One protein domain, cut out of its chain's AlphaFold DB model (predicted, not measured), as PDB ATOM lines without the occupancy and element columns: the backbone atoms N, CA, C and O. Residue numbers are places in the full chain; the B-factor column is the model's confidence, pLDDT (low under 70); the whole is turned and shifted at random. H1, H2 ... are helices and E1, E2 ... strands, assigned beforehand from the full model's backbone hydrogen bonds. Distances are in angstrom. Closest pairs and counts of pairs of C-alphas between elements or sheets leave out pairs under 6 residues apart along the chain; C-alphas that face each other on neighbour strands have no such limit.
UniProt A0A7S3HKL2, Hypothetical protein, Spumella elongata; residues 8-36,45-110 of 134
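This is residues 8 to 36 and 45 to 110 of the 134 residues of the protein "Hypothetical protein" of Spumella elongata (UniProt A0A7S3HKL2). A small twisted sheet of three strands, E1, E2 and E3, stands at one end of an up-and-down bundle of three helices, H1, H2 and H3, and a short fourth helix, H4, folds back after H3, away from the sheet. The 95 printed residues hold E1 E2 E3 H1 H2 H3 H4 in that order, class mixed; the antiparallel sheet runs E1 - E2 - E3. The whole is compact, with a radius of gyration of the C-alphas of 13.4 A and spans of 39 by 27 by 20 A.

E1 (residues 8 to 12), E2 (17 to 22) and E3 (25 to 30) form a meander, each strand the antiparallel neighbour of the one before. N 10 and O 19 of hairpin E1 and E2 are 2.8 A apart, and N 20 and O 27 of hairpin E2 and E3 2.8 A, both within hydrogen-bond range. H1 (46 to 59), H2 (63 to 75) and H3 (86 to 100) are on the sheet but only graze it; the closest C-alphas of E3 and H2, Leu 27 and Asn 74, are 6.8 A apart. H1 and H3 touch at Cys 53 and Val 97, closest C-alphas 6.8 A, at a shallow tilt of 19 degrees, the same way. H2 and H3, a helical hairpin, touch at Leu 66 and Val 96, closest C-alphas 6.3 A, opposite ways. H1 and H2 only just touch, with 3 pairs of C-alphas within 8 A, and only at the corner, closest C-alphas Leu 57 and Leu 63, 5.3 A. H4 (103 to 109) is apart from H2 and only just touches H1, with 3 pairs of C-alphas within 8 A, closest C-alphas Val 49 and Ile 109, 6.1 A. Every O i to N i+4 pair in H1, H2, H3 and H4 is within hydrogen-bond range.

E1 begins at C-alpha 8 (4.247, -67.025, 24.579). E2 is 16.9 A long, E3 16.8 A, H1 19.8 A, H2 18.8 A and H3 21.6 A; H4 ends at C-alpha 109 (13.876, -71.662, 38.891).

The C-alphas of Pro 14 and Thr 102, the two farthest apart, are 40.4 A apart. Residues 37 to 44 are not printed, and C-alphas 36 and 45 are 15.1 A apart across the cut. Of the links printed whole, none is long. The pLDDT is under 70 at residues 8 to 10, 12 to 16, 32 to 36 and 80 to 81.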
ATOM      1  N   ALA A   8       5.611 -66.525  24.807       66.62
ATOM      2  CA  ALA A   8       4.247 -67.025  24.579       66.62
ATOM      3  C   ALA A   8       4.247 -68.508  24.183       66.62
ATOM      4  O   ALA A   8       5.026 -68.910  23.322       66.62
ATOM      5  N   MET A   9       3.346 -69.305  24.773       69.94
ATOM      6  CA  MET A   9       3.024 -70.659  24.312       69.94
ATOM      7  C   MET A   9       1.668 -70.669  23.606       69.94
ATOM      8  O   MET A   9       0.671 -70.225  24.171       69.94
ATOM      9  N   LEU A  10       1.626 -71.197  22.385       67.38
ATOM     10  CA  LEU A  10       0.417 -71.299  21.568       67.38
ATOM     11  C   LEU A  10       0.227 -72.745  21.106       67.38
ATOM     12  O   LEU A  10       1.150 -73.338  20.555       67.38
ATOM     13  N   ASN A  11      -0.969 -73.310  21.262       71.12
ATOM     14  CA  ASN A  11      -1.298 -74.569  20.590       71.12
ATOM     15  C   ASN A  11      -1.486 -74.302  19.088       71.12
ATOM     16  O   ASN A  11      -2.069 -73.287  18.693       71.12
ATOM     17  N   ARG A  12      -0.984 -75.199  18.237       68.88
ATOM     18  CA  ARG A  12      -1.076 -75.082  16.776       68.88
ATOM     19  C   ARG A  12      -1.743 -76.301  16.152       68.88
ATOM     20  O   ARG A  12      -1.472 -77.442  16.531       68.88
ATOM     21  N   ALA A  13      -2.565 -76.025  15.130       56.69
ATOM     22  CA  ALA A  13      -3.446 -76.999  14.478       56.69
ATOM     23  C   ALA A  13      -4.409 -77.642  15.518       56.69
ATOM     24  O   ALA A  13      -4.448 -77.157  16.648       56.69
ATOM     25  N   PRO A  14      -5.233 -78.661  15.199       61.38
ATOM     26  CA  PRO A  14      -6.047 -79.331  16.218       61.38
ATOM     27  C   PRO A  14      -5.136 -80.143  17.162       61.38
ATOM     28  O   PRO A  14      -4.919 -81.333  16.945       61.38
ATOM     29  N   ASP A  15      -4.529 -79.448  18.130       59.53
ATOM     30  CA  ASP A  15      -3.692 -79.937  19.238       59.53
ATOM     31  C   ASP A  15      -2.560 -80.902  18.853       59.53
ATOM     32  O   ASP A  15      -2.217 -81.824  19.590       59.53
ATOM     33  N   LYS A  16      -1.924 -80.694  17.697       65.88
ATOM     34  CA  LYS A  16      -0.822 -81.571  17.265       65.88
ATOM     35  C   LYS A  16       0.532 -81.177  17.863       65.88
ATOM     36  O   LYS A  16       1.412 -82.031  17.958       65.88
ATOM     37  N   TRP A  17       0.728 -79.905  18.215       71.81
ATOM     38  CA  TRP A  17       1.964 -79.414  18.833       71.81
ATOM     39  C   TRP A  17       1.762 -78.062  19.530       71.81
ATOM     40  O   TRP A  17       0.804 -77.332  19.257       71.81
ATOM     41  N   ARG A  18       2.692 -77.731  20.428       80.88
ATOM     42  CA  ARG A  18       2.798 -76.418  21.071       80.88
ATOM     43  C   ARG A  18       3.885 -75.605  20.386       80.88
ATOM     44  O   ARG A  18       4.879 -76.145  19.921       80.88
ATOM     45  N   GLU A  19       3.707 -74.302  20.321       83.81
ATOM     46  CA  GLU A  19       4.681 -73.362  19.787       83.81
ATOM     47  C   GLU A  19       5.096 -72.421  20.908       83.81
ATOM     48  O   GLU A  19       4.252 -71.746  21.491       83.81
ATOM     49  N   TRP A  20       6.385 -72.392  21.216       84.06
ATOM     50  CA  TRP A  20       6.978 -71.474  22.175       84.06
ATOM     51  C   TRP A  20       7.671 -70.333  21.428       84.06
ATOM     52  O   TRP A  20       8.336 -70.564  20.416       84.06
ATOM     53  N   ARG A  21       7.496 -69.096  21.895       82.06
ATOM     54  CA  ARG A  21       8.016 -67.884  21.247       82.06
ATOM     55  C   ARG A  21       8.796 -67.027  22.226       82.06
ATOM     56  O   ARG A  21       8.277 -66.775  23.306       82.06
ATOM     57  N   LEU A  22       9.939 -66.498  21.795       80.38
ATOM     58  CA  LEU A  22      10.716 -65.457  22.480       80.38
ATOM     59  C   LEU A  22      11.194 -64.428  21.450       80.38
ATOM     60  O   LEU A  22      12.117 -64.683  20.678       80.38
ATOM     61  N   GLY A  23      10.552 -63.258  21.410       78.12
ATOM     62  CA  GLY A  23      10.825 -62.248  20.384       78.12
ATOM     63  C   GLY A  23      10.609 -62.804  18.971       78.12
ATOM     64  O   GLY A  23       9.484 -63.138  18.605       78.12
ATOM     65  N   ASN A  24      11.690 -62.914  18.194       78.38
ATOM     66  CA  ASN A  24      11.670 -63.470  16.835       78.38
ATOM     67  C   ASN A  24      12.010 -64.974  16.774       78.38
ATOM     68  O   ASN A  24      11.992 -65.558  15.693       78.38
ATOM     69  N   GLN A  25      12.340 -65.600  17.910       80.12
ATOM     70  CA  GLN A  25      12.634 -67.032  18.004       80.12
ATOM     71  C   GLN A  25      11.349 -67.829  18.218       80.12
ATOM     72  O   GLN A  25      10.513 -67.469  19.053       80.12
ATOM     73  N   VAL A  26      11.214 -68.929  17.479       83.81
ATOM     74  CA  VAL A  26      10.062 -69.834  17.540       83.81
ATOM     75  C   VAL A  26      10.563 -71.263  17.680       83.81
ATOM     76  O   VAL A  26      11.428 -71.688  16.916       83.81
ATOM     77  N   LEU A  27      10.010 -72.005  18.637       83.88
ATOM     78  CA  LEU A  27      10.330 -73.405  18.890       83.88
ATOM     79  C   LEU A  27       9.047 -74.241  18.850       83.88
ATOM     80  O   LEU A  27       8.087 -73.959  19.571       83.88
ATOM     81  N   SER A  28       9.027 -75.276  18.010       85.38
ATOM     82  CA  SER A  28       7.907 -76.218  17.935       85.38
ATOM     83  C   SER A  28       8.138 -77.377  18.899       85.38
ATOM     84  O   SER A  28       9.103 -78.124  18.766       85.38
ATOM     85  N   LEU A  29       7.238 -77.544  19.859       83.19
ATOM     86  CA  LEU A  29       7.302 -78.550  20.911       83.19
ATOM     87  C   LEU A  29       6.213 -79.601  20.731       83.19
ATOM     88  O   LEU A  29       5.079 -79.287  20.365       83.19
ATOM     89  N   TYR A  30       6.532 -80.859  21.024       80.38
ATOM     90  CA  TYR A  30       5.508 -81.900  21.093       80.38
ATOM     91  C   TYR A  30       4.452 -81.571  22.156       80.38
ATOM     92  O   TYR A  30       4.767 -81.021  23.212       80.38
ATOM     93  N   LEU A  31       3.189 -81.906  21.872       72.31
ATOM     94  CA  LEU A  31       2.168 -81.915  22.913       72.31
ATOM     95  C   LEU A  31       2.505 -83.067  23.878       72.31
ATOM     96  O   LEU A  31       2.785 -84.165  23.389       72.31
ATOM     97  N   PRO A  32       2.494 -82.859  25.206       67.44
ATOM     98  CA  PRO A  32       2.609 -83.972  26.137       67.44
ATOM     99  C   PRO A  32       1.480 -84.975  25.878       67.44
ATOM    100  O   PRO A  32       0.337 -84.575  25.632       67.44
ATOM    101  N   ASP A  33       1.810 -86.267  25.907       65.31
ATOM    102  CA  ASP A  33       0.844 -87.331  25.657       65.31
ATOM    103  C   ASP A  33      -0.330 -87.218  26.643       65.31
ATOM    104  O   ASP A  33      -0.112 -87.220  27.855       65.31
ATOM    105  N   PRO A  34      -1.590 -87.187  26.177       61.56
ATOM    106  CA  PRO A  34      -2.756 -87.048  27.053       61.56
ATOM    107  C   PRO A  34      -2.971 -88.267  27.965       61.56
ATOM    108  O   PRO A  34      -3.790 -88.226  28.878       61.56
ATOM    109  N   LYS A  35      -2.258 -89.366  27.690       61.72
ATOM    110  CA  LYS A  35      -2.246 -90.597  28.489       61.72
ATOM    111  C   LYS A  35      -1.053 -90.685  29.434       61.72
ATOM    112  O   LYS A  35      -1.013 -91.608  30.246       61.72
ATOM    113  N   ALA A  36      -0.074 -89.788  29.309       64.06
ATOM    114  CA  ALA A  36       1.012 -89.738  30.267       64.06
ATOM    115  C   ALA A  36       0.431 -89.347  31.636       64.06
ATOM    116  O   ALA A  36      -0.510 -88.546  31.695       64.06
ATOM    117  N   PRO A  45       5.230 -75.498  35.384       77.50
ATOM    118  CA  PRO A  45       4.933 -75.617  33.963       77.50
ATOM    119  C   PRO A  45       6.044 -74.974  33.125       77.50
ATOM    120  O   PRO A  45       6.652 -73.981  33.524       77.50
ATOM    121  N   LEU A  46       6.292 -75.507  31.926       80.56
ATOM    122  CA  LEU A  46       7.368 -75.026  31.055       80.56
ATOM    123  C   LEU A  46       7.281 -73.521  30.738       80.56
ATOM    124  O   LEU A  46       8.308 -72.852  30.631       80.56
ATOM    125  N   CYS A  47       6.068 -72.975  30.621       81.00
ATOM    126  CA  CYS A  47       5.845 -71.531  30.490       81.00
ATOM    127  C   CYS A  47       6.478 -70.739  31.634       81.00
ATOM    128  O   CYS A  47       7.122 -69.723  31.400       81.00
ATOM    129  N   GLU A  48       6.284 -71.200  32.865       81.62
ATOM    130  CA  GLU A  48       6.755 -70.510  34.060       81.62
ATOM    131  C   GLU A  48       8.268 -70.642  34.195       81.62
ATOM    132  O   GLU A  48       8.949 -69.635  34.363       81.62
ATOM    133  N   VAL A  49       8.806 -71.850  33.991       84.81
ATOM    134  CA  VAL A  49      10.258 -72.090  33.977       84.81
ATOM    135  C   VAL A  49      10.935 -71.211  32.927       84.81
ATOM    136  O   VAL A  49      11.858 -70.468  33.246       84.81
ATOM    137  N   SER A  50      10.446 -71.227  31.684       84.62
ATOM    138  CA  SER A  50      11.024 -70.407  30.612       84.62
ATOM    139  C   SER A  50      10.916 -68.910  30.901       84.62
ATOM    140  O   SER A  50      11.880 -68.183  30.666       84.62
ATOM    141  N   HIS A  51       9.800 -68.442  31.466       84.06
ATOM    142  CA  HIS A  51       9.654 -67.048  31.880       84.06
ATOM    143  C   HIS A  51      10.662 -66.657  32.969       84.06
ATOM    144  O   HIS A  51      11.301 -65.608  32.854       84.06
ATOM    145  N   MET A  52      10.843 -67.497  33.993       84.88
ATOM    146  CA  MET A  52      11.816 -67.252  35.058       84.88
ATOM    147  C   MET A  52      13.254 -67.252  34.525       84.88
ATOM    148  O   MET A  52      13.999 -66.325  34.833       84.88
ATOM    149  N   CYS A  53      13.615 -68.203  33.652       84.62
ATOM    150  CA  CYS A  53      14.920 -68.213  32.984       84.62
ATOM    151  C   CYS A  53      15.156 -66.924  32.188       84.62
ATOM    152  O   CYS A  53      16.215 -66.315  32.300       84.62
ATOM    153  N   ILE A  54      14.170 -66.485  31.396       86.75
ATOM    154  CA  ILE A  54      14.273 -65.255  30.596       86.75
ATOM    155  C   ILE A  54      14.479 -64.044  31.501       86.75
ATOM    156  O   ILE A  54      15.316 -63.202  31.192       86.75
ATOM    157  N   LYS A  55      13.727 -63.944  32.601       87.62
ATOM    158  CA  LYS A  55      13.862 -62.835  33.547       87.62
ATOM    159  C   LYS A  55      15.263 -62.817  34.165       87.62
ATOM    160  O   LYS A  55      15.951 -61.811  34.051       87.62
ATOM    161  N   ALA A  56      15.707 -63.946  34.705       86.06
ATOM    162  CA  ALA A  56      16.997 -64.053  35.378       86.06
ATOM    163  C   ALA A  56      18.183 -63.799  34.423       86.06
ATOM    164  O   ALA A  56      19.123 -63.081  34.755       86.06
ATOM    165  N   LEU A  57      18.112 -64.308  33.188       85.56
ATOM    166  CA  LEU A  57      19.134 -64.059  32.165       85.56
ATOM    167  C   LEU A  57      19.085 -62.630  31.615       85.56
ATOM    168  O   LEU A  57      20.121 -62.088  31.234       85.56
ATOM    169  N   LYS A  58      17.906 -62.000  31.579       86.25
ATOM    170  CA  LYS A  58      17.769 -60.585  31.218       86.25
ATOM    171  C   LYS A  58      18.425 -59.687  32.257       86.25
ATOM    172  O   LYS A  58      19.113 -58.749  31.865       86.25
ATOM    173  N   ASP A  59      18.250 -60.001  33.535       87.19
ATOM    174  CA  ASP A  59      18.845 -59.244  34.638       87.19
ATOM    175  C   ASP A  59      20.384 -59.334  34.616       87.19
ATOM    176  O   ASP A  59      21.064 -58.365  34.944       87.19
ATOM    177  N   LYS A  60      20.936 -60.455  34.127       84.56
ATOM    178  CA  LYS A  60      22.384 -60.655  33.928       84.56
ATOM    179  C   LYS A  60      22.925 -60.203  32.566       84.56
ATOM    180  O   LYS A  60      24.134 -60.216  32.368       84.56
ATOM    181  N   GLY A  61      22.064 -59.804  31.629       84.88
ATOM    182  CA  GLY A  61      22.470 -59.397  30.275       84.88
ATOM    183  C   GLY A  61      22.826 -60.548  29.321       84.88
ATOM    184  O   GLY A  61      23.275 -60.294  28.208       84.88
ATOM    185  N   GLU A  62      22.561 -61.799  29.701       87.69
ATOM    186  CA  GLU A  62      22.960 -63.022  28.979       87.69
ATOM    187  C   GLU A  62      21.806 -63.674  28.188       87.69
ATOM    188  O   GLU A  62      21.846 -64.844  27.799       87.69
ATOM    189  N   LEU A  63      20.760 -62.902  27.871       83.25
ATOM    190  CA  LEU A  63      19.722 -63.313  26.917       83.25
ATOM    191  C   LEU A  63      20.238 -63.848  25.564       83.25
ATOM    192  O   LEU A  63      19.614 -64.787  25.056       83.25
ATOM    193  N   PRO A  64      21.314 -63.316  24.942       85.44
ATOM    194  CA  PRO A  64      21.799 -63.870  23.677       85.44
ATOM    195  C   PRO A  64      22.294 -65.318  23.802       85.44
ATOM    196  O   PRO A  64      22.129 -66.083  22.852       85.44
ATOM    197  N   SER A  65      22.814 -65.730  24.965       86.00
ATOM    198  CA  SER A  65      23.233 -67.119  25.216       86.00
ATOM    199  C   SER A  65      22.045 -68.087  25.133       86.00
ATOM    200  O   SER A  65      22.101 -69.117  24.455       86.00
ATOM    201  N   LEU A  66      20.906 -67.693  25.713       85.06
ATOM    202  CA  LEU A  66      19.655 -68.442  25.596       85.06
ATOM    203  C   LEU A  66      19.161 -68.512  24.145       85.06
ATOM    204  O   LEU A  66      18.764 -69.580  23.679       85.06
ATOM    205  N   ALA A  67      19.199 -67.389  23.421       85.56
ATOM    206  CA  ALA A  67      18.777 -67.343  22.022       85.56
ATOM    207  C   ALA A  67      19.631 -68.263  21.131       85.56
ATOM    208  O   ALA A  67      19.076 -68.987  20.303       85.56
ATOM    209  N   ALA A  68      20.951 -68.295  21.344       87.25
ATOM    210  CA  ALA A  68      21.866 -69.183  20.630       87.25
ATOM    211  C   ALA A  68      21.587 -70.667  20.931       87.25
ATOM    212  O   ALA A  68      21.568 -71.495  20.017       87.25
ATOM    213  N   ALA A  69      21.306 -71.007  22.194       86.56
ATOM    214  CA  ALA A  69      20.941 -72.370  22.578       86.56
ATOM    215  C   ALA A  69      19.626 -72.832  21.917       86.56
ATOM    216  O   ALA A  69      19.531 -73.961  21.430       86.56
ATOM    217  N   ILE A  70      18.629 -71.944  21.827       85.25
ATOM    218  CA  ILE A  70      17.354 -72.214  21.141       85.25
ATOM    219  C   ILE A  70      17.558 -72.384  19.632       85.25
ATOM    220  O   ILE A  70      16.969 -73.279  19.024       85.25
ATOM    221  N   GLU A  71      18.419 -71.573  19.016       85.44
ATOM    222  CA  GLU A  71      18.775 -71.741  17.606       85.44
ATOM    223  C   GLU A  71      19.448 -73.103  17.356       85.44
ATOM    224  O   GLU A  71      19.154 -73.772  16.362       85.44
ATOM    225  N   GLY A  72      20.290 -73.561  18.289       83.88
ATOM    226  CA  GLY A  72      20.873 -74.904  18.266       83.88
ATOM    227  C   GLY A  72      19.817 -76.016  18.287       83.88
ATOM    228  O   GLY A  72      19.917 -76.976  17.518       83.88
ATOM    229  N   LEU A  73      18.764 -75.864  19.093       82.62
ATOM    230  CA  LEU A  73      17.638 -76.807  19.114       82.62
ATOM    231  C   LEU A  73      16.864 -76.824  17.790       82.62
ATOM    232  O   LEU A  73      16.488 -77.897  17.322       82.62
ATOM    233  N   ASN A  74      16.677 -75.662  17.160       81.12
ATOM    234  CA  ASN A  74      16.030 -75.565  15.851       81.12
ATOM    235  C   ASN A  74      16.866 -76.190  14.720       81.12
ATOM    236  O   ASN A  74      16.295 -76.713  13.764       81.12
ATOM    237  N   LYS A  75      18.202 -76.165  14.823       82.69
ATOM    238  CA  LYS A  75      19.110 -76.796  13.845       82.69
ATOM    239  C   LYS A  75      19.150 -78.319  13.956       82.69
ATOM    240  O   LYS A  75      19.360 -78.988  12.948       82.69
ATOM    241  N   ALA A  76      18.946 -78.865  15.152       80.12
ATOM    242  CA  ALA A  76      18.977 -80.304  15.405       80.12
ATOM    243  C   ALA A  76      17.665 -80.796  16.040       80.12
ATOM    244  O   ALA A  76      17.691 -81.246  17.188       80.12
ATOM    245  N   PRO A  77      16.519 -80.710  15.340       79.12
ATOM    246  CA  PRO A  77      15.233 -81.128  15.886       79.12
ATOM    247  C   PRO A  77      15.153 -82.653  16.042       79.12
ATOM    248  O   PRO A  77      15.752 -83.405  15.278       79.12
ATOM    249  N   ASP A  78      14.346 -83.124  16.994       75.25
ATOM    250  CA  ASP A  78      14.127 -84.562  17.242       75.25
ATOM    251  C   ASP A  78      13.208 -85.220  16.191       75.25
ATOM    252  O   ASP A  78      12.907 -86.410  16.258       75.25
ATOM    253  N   SER A  79      12.688 -84.438  15.244       72.62
ATOM    254  CA  SER A  79      11.673 -84.853  14.279       72.62
ATOM    255  C   SER A  79      11.971 -84.292  12.894       72.62
ATOM    256  O   SER A  79      12.355 -83.124  12.805       72.62
ATOM    257  N   PRO A  80      11.648 -85.023  11.807       63.34
ATOM    258  CA  PRO A  80      11.674 -84.466  10.452       63.34
ATOM    259  C   PRO A  80      10.749 -83.245  10.286       63.34
ATOM    260  O   PRO A  80      10.923 -82.470   9.354       63.34
ATOM    261  N   GLY A  81       9.786 -83.040  11.197       66.75
ATOM    262  CA  GLY A  81       8.911 -81.863  11.232       66.75
ATOM    263  C   GLY A  81       9.418 -80.685  12.072       66.75
ATOM    264  O   GLY A  81       8.613 -79.813  12.390       66.75
ATOM    265  N   GLY A  82      10.685 -80.673  12.507       75.00
ATOM    266  CA  GLY A  82      11.243 -79.552  13.280       75.00
ATOM    267  C   GLY A  82      10.773 -79.482  14.739       75.00
ATOM    268  O   GLY A  82      10.834 -78.427  15.361       75.00
ATOM    269  N   ARG A  83      10.246 -80.587  15.279       81.19
ATOM    270  CA  ARG A  83       9.684 -80.651  16.636       81.19
ATOM    271  C   ARG A  83      10.722 -81.107  17.649       81.19
ATOM    272  O   ARG A  83      11.468 -82.050  17.383       81.19
ATOM    273  N   VAL A  84      10.694 -80.489  18.821       84.50
ATOM    274  CA  VAL A  84      11.583 -80.779  19.949       84.50
ATOM    275  C   VAL A  84      10.763 -81.303  21.124       84.50
ATOM    276  O   VAL A  84       9.611 -80.903  21.331       84.50
ATOM    277  N   ARG A  85      11.316 -82.253  21.880       83.00
ATOM    278  CA  ARG A  85      10.672 -82.738  23.110       83.00
ATOM    279  C   ARG A  85      10.768 -81.692  24.219       83.00
ATOM    280  O   ARG A  85      11.778 -81.006  24.354       83.00
ATOM    281  N   GLU A  86       9.729 -81.607  25.045       80.81
ATOM    282  CA  GLU A  86       9.695 -80.685  26.187       80.81
ATOM    283  C   GLU A  86      10.854 -80.936  27.169       80.81
ATOM    284  O   GLU A  86      11.475 -79.983  27.630       80.81
ATOM    285  N   GLU A  87      11.205 -82.201  27.414       81.69
ATOM    286  CA  GLU A  87      12.342 -82.600  28.260       81.69
ATOM    287  C   GLU A  87      13.661 -81.995  27.770       81.69
ATOM    288  O   GLU A  87      14.337 -81.290  28.511       81.69
ATOM    289  N   ARG A  88      13.967 -82.149  26.477       82.44
ATOM    290  CA  ARG A  88      15.194 -81.615  25.875       82.44
ATOM    291  C   ARG A  88      15.256 -80.091  25.948       82.44
ATOM    292  O   ARG A  88      16.326 -79.513  26.156       82.44
ATOM    293  N   PHE A  89      14.114 -79.425  25.783       85.38
ATOM    294  CA  PHE A  89      14.047 -77.977  25.941       85.38
ATOM    295  C   PHE A  89      14.305 -77.560  27.396       85.38
ATOM    296  O   PHE A  89      15.088 -76.640  27.627       85.38
ATOM    297  N   ARG A  90      13.735 -78.270  28.378       86.38
ATOM    298  CA  ARG A  90      14.016 -78.041  29.808       86.38
ATOM    299  C   ARG A  90      15.486 -78.251  30.155       86.38
ATOM    300  O   ARG A  90      16.056 -77.401  30.836       86.38
ATOM    301  N   ASP A  91      16.101 -79.318  29.656       85.75
ATOM    302  CA  ASP A  91      17.522 -79.594  29.885       85.75
ATOM    303  C   ASP A  91      18.396 -78.479  29.314       85.75
ATOM    304  O   ASP A  91      19.284 -77.973  29.993       85.75
ATOM    305  N   THR A  92      18.071 -78.008  28.106       87.44
ATOM    306  CA  THR A  92      18.780 -76.889  27.470       87.44
ATOM    307  C   THR A  92      18.660 -75.607  28.295       87.44
ATOM    308  O   THR A  92      19.662 -74.931  28.526       87.44
ATOM    309  N   LEU A  93      17.456 -75.284  28.788       86.00
ATOM    310  CA  LEU A  93      17.250 -74.142  29.685       86.00
ATOM    311  C   LEU A  93      18.093 -74.276  30.954       86.00
ATOM    312  O   LEU A  93      18.736 -73.309  31.356       86.00
ATOM    313  N   LYS A  94      18.126 -75.468  31.558       86.12
ATOM    314  CA  LYS A  94      18.905 -75.732  32.768       86.12
ATOM    315  C   LYS A  94      20.406 -75.589  32.517       86.12
ATOM    316  O   LYS A  94      21.085 -74.978  33.333       86.12
ATOM    317  N   THR A  95      20.925 -76.080  31.391       87.25
ATOM    318  CA  THR A  95      22.344 -75.930  31.021       87.25
ATOM    319  C   THR A  95      22.740 -74.466  30.849       87.25
ATOM    320  O   THR A  95      23.771 -74.055  31.375       87.25
ATOM    321  N   VAL A  96      21.920 -73.668  30.156       86.88
ATOM    322  CA  VAL A  96      22.186 -72.228  29.971       86.88
ATOM    323  C   VAL A  96      22.142 -71.498  31.310       86.88
ATOM    324  O   VAL A  96      23.007 -70.679  31.604       86.88
ATOM    325  N   VAL A  97      21.149 -71.818  32.139       86.25
ATOM    326  CA  VAL A  97      20.982 -71.219  33.464       86.25
ATOM    327  C   VAL A  97      22.147 -71.582  34.383       86.25
ATOM    328  O   VAL A  97      22.725 -70.683  34.970       86.25
ATOM    329  N   LEU A  98      22.588 -72.841  34.431       85.75
ATOM    330  CA  LEU A  98      23.758 -73.263  35.217       85.75
ATOM    331  C   LEU A  98      25.074 -72.604  34.776       85.75
ATOM    332  O   LEU A  98      25.993 -72.486  35.581       85.75
ATOM    333  N   ALA A  99      25.186 -72.192  33.511       85.88
ATOM    334  CA  ALA A  99      26.379 -71.520  33.002       85.88
ATOM    335  C   ALA A  99      26.469 -70.038  33.420       85.88
ATOM    336  O   ALA A  99      27.549 -69.455  33.351       85.88
ATOM    337  N   VAL A 100      25.352 -69.425  33.830       84.19
ATOM    338  CA  VAL A 100      25.237 -67.970  34.056       84.19
ATOM    339  C   VAL A 100      24.765 -67.624  35.477       84.19
ATOM    340  O   VAL A 100      25.160 -66.610  36.063       84.19
ATOM    341  N   LEU A 101      23.864 -68.427  36.031       83.19
ATOM    342  CA  LEU A 101      23.201 -68.222  37.315       83.19
ATOM    343  C   LEU A 101      23.896 -69.023  38.415       83.19
ATOM    344  O   LEU A 101      24.492 -70.070  38.155       83.19
ATOM    345  N   THR A 102      23.867 -68.500  39.641       84.06
ATOM    346  CA  THR A 102      24.401 -69.228  40.798       84.06
ATOM    347  C   THR A 102      23.494 -70.417  41.120       84.06
ATOM    348  O   THR A 102      22.316 -70.402  40.756       84.06
ATOM    349  N   PRO A 103      24.004 -71.462  41.798       80.06
ATOM    350  CA  PRO A 103      23.188 -72.615  42.176       80.06
ATOM    351  C   PRO A 103      21.924 -72.224  42.956       80.06
ATOM    352  O   PRO A 103      20.877 -72.802  42.692       80.06
ATOM    353  N   ASP A 104      21.983 -71.199  43.813       78.69
ATOM    354  CA  ASP A 104      20.815 -70.701  44.556       78.69
ATOM    355  C   ASP A 104      19.713 -70.160  43.623       78.69
ATOM    356  O   ASP A 104      18.543 -70.518  43.743       78.69
ATOM    357  N   GLU A 105      20.084 -69.356  42.621       80.31
ATOM    358  CA  GLU A 105      19.137 -68.842  41.621       80.31
ATOM    359  C   GLU A 105      18.597 -69.965  40.721       80.31
ATOM    360  O   GLU A 105      17.465 -69.904  40.232       80.31
ATOM    361  N   VAL A 106      19.405 -71.002  40.481       82.94
ATOM    362  CA  VAL A 106      18.977 -72.185  39.729       82.94
ATOM    363  C   VAL A 106      17.933 -72.971  40.516       82.94
ATOM    364  O   VAL A 106      16.969 -73.426  39.900       82.94
ATOM    365  N   GLU A 107      18.073 -73.110  41.836       82.25
ATOM    366  CA  GLU A 107      17.073 -73.777  42.683       82.25
ATOM    367  C   GLU A 107      15.749 -73.005  42.748       82.25
ATOM    368  O   GLU A 107      14.683 -73.622  42.728       82.25
ATOM    369  N   ASP A 108      15.773 -71.671  42.699       80.50
ATOM    370  CA  ASP A 108      14.543 -70.869  42.608       80.50
ATOM    371  C   ASP A 108      13.750 -71.152  41.315       80.50
ATOM    372  O   ASP A 108      12.507 -71.169  41.294       80.50
ATOM    373  N   ILE A 109      14.463 -71.386  40.211       79.06
ATOM    374  CA  ILE A 109      13.876 -71.662  38.891       79.06
ATOM    375  C   ILE A 109      13.483 -73.141  38.768       79.06
ATOM    376  O   ILE A 109      12.384 -73.456  38.299       79.06
ATOM    377  N   PHE A 110      14.363 -74.036  39.210       78.81
ATOM    378  CA  PHE A 110      14.224 -75.489  39.193       78.81
ATOM    379  C   PHE A 110      14.246 -76.029  40.627       78.81
ATOM    380  O   PHE A 110      15.252 -76.612  41.037       78.81
TER     381      PHE A 110